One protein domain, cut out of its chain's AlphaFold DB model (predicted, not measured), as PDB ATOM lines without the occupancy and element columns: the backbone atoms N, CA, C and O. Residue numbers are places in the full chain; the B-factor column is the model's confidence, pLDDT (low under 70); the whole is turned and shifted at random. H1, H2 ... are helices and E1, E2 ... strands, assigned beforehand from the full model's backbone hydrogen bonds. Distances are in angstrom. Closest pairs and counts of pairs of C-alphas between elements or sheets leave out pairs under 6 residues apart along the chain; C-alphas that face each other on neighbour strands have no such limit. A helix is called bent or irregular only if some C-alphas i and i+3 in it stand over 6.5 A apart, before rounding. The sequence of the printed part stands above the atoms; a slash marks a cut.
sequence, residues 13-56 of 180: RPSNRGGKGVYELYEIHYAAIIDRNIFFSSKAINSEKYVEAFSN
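What this domain is: This is residues 13 to 56 of the 180 residues of an uncharacterized protein of Psychrobacter nivimaris (UniProt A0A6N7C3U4). The printed part is a drawn-out chain with no packed core: a small two-stranded hairpin, E1 and E2, makes one end, and a thin single stretch, residues 26 to 29, joins it to a loose pair of short helices, H1 and H2, at the other. After H1 a long loop runs outward and folds back into H2, leaving a gap between the two helices. The 44 printed residues hold two named strands and two named helices, in the order E1, E2, H1, H2, and the class is mixed, helices and strands. The sheet has the order E1 - E2 and is antiparallel. The whole is extended, with a radius of gyration of the C-alphas of 15.7 A and spans of 48 by 20 by 13 A.

Where its parts are: E1, residues 13 to 16, begins at C-alpha 13 at (172.499, 180.182, 133.696) and is 9.5 A from first to last C-alpha. E2, residues 22 to 25, measures 9.6 A. H1, residues 30 to 35, begins at C-alpha 30 at (155.795, 181.256, 130.055) and measures 8.5 A. H2, residues 47 to 55, is the longest helix at 12.0 A and ends at C-alpha 55 at (152.685, 176.944, 139.953).

How they stand to each other: E1 and E2 form a hairpin of antiparallel neighbours, with 150 degrees between their N-to-C directions. The C-alphas of Asn 16 and Val 22 face each other at 4.6 A, and those of Arg 13 and Leu 25 at 5.7 A. Across the pair, N 15 and O 23 are within hydrogen-bond range at 2.9 A, as are N 23 and O 15 at 3.0 A. A tight link of 4 residues joins E2 to H1. E1 is apart from H1, and H2 is apart from both E1 and E2. H1 and H2 are apart, but only just: their closest C-alphas are 8.0 A from each other. In H1 and H2 every O i to N i+4 pair is within hydrogen-bond range, and neither helix is bent or irregular.

The domain as a whole: The two C-alphas farthest apart are those of Gly 19 and Lys 43, at 47.7 A, and the C-alphas of Arg 13 and Asn 56 are 21.0 A apart. The link of 5 residues from E1 to E2 is tight, and the link of 11 residues from H1 to H2 is long. Residues 40 to 49, of which 47 to 49 belong to H2, stand free. The printed part has no cut. The mean pLDDT of the printed part is 70.0, and residues 13 to 21, 25 to 26, 37 to 45 and 56 are under 70.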
ATOM      1  N   ARG A  13     171.777 180.628 132.499       61.72
ATOM      2  CA  ARG A  13     172.499 180.182 133.696       61.72
ATOM      3  C   ARG A  13     173.323 178.952 133.318       61.72
ATOM      4  O   ARG A  13     172.730 177.914 133.028       61.72
ATOM      5  N   PRO A  14     174.665 179.024 133.297       63.56
ATOM      6  CA  PRO A  14     175.473 177.847 133.013       63.56
ATOM      7  C   PRO A  14     175.301 176.827 134.143       63.56
ATOM      8  O   PRO A  14     175.481 177.140 135.321       63.56
ATOM      9  N   SER A  15     174.954 175.590 133.789       68.88
ATOM     10  CA  SER A  15     174.896 174.472 134.732       68.88
ATOM     11  C   SER A  15     176.142 173.614 134.566       68.88
ATOM     12  O   SER A  15     176.316 172.937 133.552       68.88
ATOM     13  N   ASN A  16     177.029 173.653 135.562       64.25
ATOM     14  CA  ASN A  16     178.221 172.812 135.598       64.25
ATOM     15  C   ASN A  16     177.880 171.453 136.230       64.25
ATOM     16  O   ASN A  16     177.439 171.395 137.378       64.25
ATOM     17  N   ARG A  17     178.093 170.357 135.490       63.62
ATOM     18  CA  ARG A  17     177.891 168.979 135.972       63.62
ATOM     19  C   ARG A  17     179.204 168.216 136.161       63.62
ATOM     20  O   ARG A  17     179.298 167.030 135.832       63.62
ATOM     21  N   GLY A  18     180.230 168.886 136.681       68.06
ATOM     22  CA  GLY A  18     181.546 168.281 136.880       68.06
ATOM     23  C   GLY A  18     182.134 167.784 135.554       68.06
ATOM     24  O   GLY A  18     182.049 168.468 134.540       68.06
ATOM     25  N   GLY A  19     182.691 166.568 135.530       62.72
ATOM     26  CA  GLY A  19     183.369 166.004 134.348       62.72
ATOM     27  C   GLY A  19     182.484 165.698 133.128       62.72
ATOM     28  O   GLY A  19     183.002 165.230 132.121       62.72
ATOM     29  N   LYS A  20     181.165 165.931 133.199       62.56
ATOM     30  CA  LYS A  20     180.209 165.651 132.106       62.56
ATOM     31  C   LYS A  20     179.905 166.864 131.216       62.56
ATOM     32  O   LYS A  20     179.096 166.747 130.302       62.56
ATOM     33  N   GLY A  21     180.563 167.998 131.463       65.06
ATOM     34  CA  GLY A  21     180.444 169.213 130.657       65.06
ATOM     35  C   GLY A  21     179.576 170.301 131.290       65.06
ATOM     36  O   GLY A  21     178.915 170.104 132.316       65.06
ATOM     37  N   VAL A  22     179.623 171.479 130.667       74.19
ATOM     38  CA  VAL A  22     178.833 172.662 131.029       74.19
ATOM     39  C   VAL A  22     177.683 172.778 130.037       74.19
ATOM     40  O   VAL A  22     177.912 172.752 128.830       74.19
ATOM     41  N   TYR A  23     176.460 172.895 130.546       71.69
ATOM     42  CA  TYR A  23     175.257 173.031 129.728       71.69
ATOM     43  C   TYR A  23     174.705 174.448 129.831       71.69
ATOM     44  O   TYR A  23     174.642 175.021 130.925       71.69
ATOM     45  N   GLU A  24     174.258 174.981 128.701       72.75
ATOM     46  CA  GLU A  24     173.444 176.188 128.665       72.75
ATOM     47  C   GLU A  24     171.986 175.818 128.920       72.75
ATOM     48  O   GLU A  24     171.383 175.021 128.199       72.75
ATOM     49  N   LEU A  25     171.427 176.384 129.984       66.38
ATOM     50  CA  LEU A  25     170.010 176.281 130.284       66.38
ATOM     51  C   LEU A  25     169.255 177.384 129.554       66.38
ATOM     52  O   LEU A  25     169.550 178.566 129.732       66.38
ATOM     53  N   TYR A  26     168.248 176.978 128.789       68.69
ATOM     54  CA  TYR A  26     167.290 177.877 128.168       68.69
ATOM     55  C   TYR A  26     165.975 177.778 128.937       68.69
ATOM     56  O   TYR A  26     165.270 176.772 128.853       68.69
ATOM     57  N   GLU A  27     165.646 178.813 129.706       70.25
ATOM     58  CA  GLU A  27     164.327 178.941 130.326       70.25
ATOM     59  C   GLU A  27     163.415 179.717 129.372       70.25
ATOM     60  O   GLU A  27     163.716 180.845 128.978       70.25
ATOM     61  N   ILE A  28     162.307 179.101 128.960       70.31
ATOM     62  CA  ILE A  28     161.319 179.782 128.126       70.31
ATOM     63  C   ILE A  28     160.377 180.551 129.045       70.31
ATOM     64  O   ILE A  28     159.726 179.973 129.913       70.31
ATOM     65  N   HIS A  29     160.260 181.858 128.821       74.06
ATOM     66  CA  HIS A  29     159.346 182.684 129.595       74.06
ATOM     67  C   HIS A  29     157.885 182.317 129.285       74.06
ATOM     68  O   HIS A  29     157.383 182.589 128.192       74.06
ATOM     69  N   TYR A  30     157.170 181.739 130.254       73.56
ATOM     70  CA  TYR A  30     155.795 181.256 130.055       73.56
ATOM     71  C   TYR A  30     154.816 182.352 129.627       73.56
ATOM     72  O   TYR A  30     153.898 182.072 128.862       73.56
ATOM     73  N   ALA A  31     155.036 183.611 130.028       73.06
ATOM     74  CA  ALA A  31     154.190 184.709 129.555       73.06
ATOM     75  C   ALA A  31     154.231 184.853 128.024       73.06
ATOM     76  O   ALA A  31     153.201 185.120 127.425       73.06
ATOM     77  N   ALA A  32     155.376 184.593 127.381       72.75
ATOM     78  CA  ALA A  32     155.486 184.639 125.922       72.75
ATOM     79  C   ALA A  32     154.748 183.470 125.246       72.75
ATOM     80  O   ALA A  32     154.220 183.614 124.148       72.75
ATOM     81  N   ILE A  33     154.699 182.311 125.908       74.31
ATOM     82  CA  ILE A  33     153.943 181.139 125.453       74.31
ATOM     83  C   ILE A  33     152.433 181.399 125.550       74.31
ATOM     84  O   ILE A  33     151.692 181.075 124.619       74.31
ATOM     85  N   ILE A  34     151.990 181.971 126.676       73.50
ATOM     86  CA  ILE A  34     150.588 182.306 126.952       73.50
ATOM     87  C   ILE A  34     150.106 183.392 125.987       73.50
ATOM     88  O   ILE A  34     149.073 183.212 125.350       73.50
ATOM     89  N   ASP A  35     150.878 184.471 125.832       73.19
ATOM     90  CA  ASP A  35     150.568 185.605 124.951       73.19
ATOM     91  C   ASP A  35     150.415 185.173 123.486       73.19
ATOM     92  O   ASP A  35     149.494 185.580 122.784       73.19
ATOM     93  N   ARG A  36     151.267 184.244 123.036       70.69
ATOM     94  CA  ARG A  36     151.206 183.691 121.675       70.69
ATOM     95  C   ARG A  36     150.186 182.567 121.503       70.69
ATOM     96  O   ARG A  36     150.119 181.987 120.422       70.69
ATOM     97  N   ASN A  37     149.413 182.251 122.541       68.12
ATOM     98  CA  ASN A  37     148.338 181.264 122.504       68.12
ATOM     99  C   ASN A  37     148.789 179.887 121.960       68.12
ATOM    100  O   ASN A  37     148.011 179.179 121.326       68.12
ATOM    101  N   ILE A  38     150.058 179.509 122.185       68.50
ATOM    102  CA  ILE A  38     150.702 178.363 121.506       68.50
ATOM    103  C   ILE A  38     150.039 177.034 121.894       68.50
ATOM    104  O   ILE A  38     149.848 176.164 121.048       68.50
ATOM    105  N   PHE A  39     149.670 176.880 123.168       65.44
ATOM    106  CA  PHE A  39     149.043 175.658 123.696       65.44
ATOM    107  C   PHE A  39     147.516 175.700 123.701       65.44
ATOM    108  O   PHE A  39     146.843 174.691 123.921       65.44
ATOM    109  N   PHE A  40     146.954 176.874 123.471       67.75
ATOM    110  CA  PHE A  40     145.538 177.116 123.613       67.75
ATOM    111  C   PHE A  40     144.886 177.001 122.234       67.75
ATOM    112  O   PHE A  40     144.985 177.876 121.380       67.75
ATOM    113  N   SER A  41     144.220 175.873 121.994       61.62
ATOM    114  CA  SER A  41     143.361 175.710 120.818       61.62
ATOM    115  C   SER A  41     142.194 176.716 120.848       61.62
ATOM    116  O   SER A  41     141.913 177.322 121.877       61.62
ATOM    117  N   SER A  42     141.447 176.853 119.750       59.44
ATOM    118  CA  SER A  42     140.272 177.739 119.622       59.44
ATOM    119  C   SER A  42     139.065 177.364 120.508       59.44
ATOM    120  O   SER A  42     137.953 177.844 120.286       59.44
ATOM    121  N   LYS A  43     139.253 176.492 121.504       63.34
ATOM    122  CA  LYS A  43     138.230 176.026 122.447       63.34
ATOM    123  C   LYS A  43     138.602 176.395 123.881       63.34
ATOM    124  O   LYS A  43     139.765 176.633 124.187       63.34
ATOM    125  N   ALA A  44     137.583 176.413 124.742       61.56
ATOM    126  CA  ALA A  44     137.677 176.795 126.147       61.56
ATOM    127  C   ALA A  44     138.872 176.138 126.858       61.56
ATOM    128  O   ALA A  44     139.019 174.915 126.884       61.56
ATOM    129  N   ILE A  45     139.721 176.989 127.421       68.50
ATOM    130  CA  ILE A  45     140.949 176.631 128.123       68.50
ATOM    131  C   ILE A  45     140.587 176.289 129.570       68.50
ATOM    132  O   ILE A  45     139.902 177.063 130.234       68.50
ATOM    133  N   ASN A  46     141.074 175.158 130.087       73.06
ATOM    134  CA  ASN A  46     140.988 174.855 131.517       73.06
ATOM    135  C   ASN A  46     142.094 175.622 132.261       73.06
ATOM    136  O   ASN A  46     143.205 175.117 132.409       73.06
ATOM    137  N   SER A  47     141.800 176.858 132.671       74.12
ATOM    138  CA  SER A  47     142.749 177.765 133.331       74.12
ATOM    139  C   SER A  47     143.359 177.177 134.603       74.12
ATOM    140  O   SER A  47     144.548 177.372 134.838       74.12
ATOM    141  N   GLU A  48     142.590 176.416 135.379       80.69
ATOM    142  CA  GLU A  48     143.037 175.802 136.634       80.69
ATOM    143  C   GLU A  48     144.216 174.850 136.418       80.69
ATOM    144  O   GLU A  48     145.230 174.976 137.100       80.69
ATOM    145  N   LYS A  49     144.150 173.976 135.405       75.44
ATOM    146  CA  LYS A  49     145.249 173.048 135.078       75.44
ATOM    147  C   LYS A  49     146.522 173.760 134.635       75.44
ATOM    148  O   LYS A  49     147.621 173.303 134.936       75.44
ATOM    149  N   TYR A  50     146.394 174.872 133.913       76.31
ATOM    150  CA  TYR A  50     147.559 175.660 133.507       76.31
ATOM    151  C   TYR A  50     148.161 176.415 134.690       76.31
ATOM    152  O   TYR A  50     149.380 176.437 134.838       76.31
ATOM    153  N   VAL A  51     147.325 176.989 135.560       81.00
ATOM    154  CA  VAL A  51     147.781 177.620 136.804       81.00
ATOM    155  C   VAL A  51     148.489 176.593 137.681       81.00
ATOM    156  O   VAL A  51     149.578 176.880 138.171       81.00
ATOM    157  N   GLU A  52     147.939 175.388 137.822       81.94
ATOM    158  CA  GLU A  52     148.575 174.286 138.544       81.94
ATOM    159  C   GLU A  52     149.926 173.912 137.921       81.94
ATOM    160  O   GLU A  52     150.929 173.882 138.630       81.94
ATOM    161  N   ALA A  53     149.993 173.711 136.601       73.44
ATOM    162  CA  ALA A  53     151.227 173.350 135.902       73.44
ATOM    163  C   ALA A  53     152.319 174.431 135.995       73.44
ATOM    164  O   ALA A  53     153.499 174.107 136.121       73.44
ATOM    165  N   PHE A  54     151.948 175.715 135.953       73.88
ATOM    166  CA  PHE A  54     152.902 176.820 136.090       73.88
ATOM    167  C   PHE A  54     153.298 177.103 137.550       73.88
ATOM    168  O   PHE A  54     154.387 177.634 137.792       73.88
ATOM    169  N   SER A  55     152.441 176.750 138.514       77.50
ATOM    170  CA  SER A  55     152.685 176.944 139.953       77.50
ATOM    171  C   SER A  55     153.470 175.789 140.574       77.50
ATOM    172  O   SER A  55     154.373 176.022 141.378       77.50
ATOM    173  N   ASN A  56     153.182 174.546 140.175       68.69
ATOM    174  CA  ASN A  56     153.912 173.359 140.605       68.69
ATOM    175  C   ASN A  56     155.238 173.268 139.846       68.69
ATOM    176  O   ASN A  56     155.375 172.544 138.864       68.69
TER     177      ASN A  56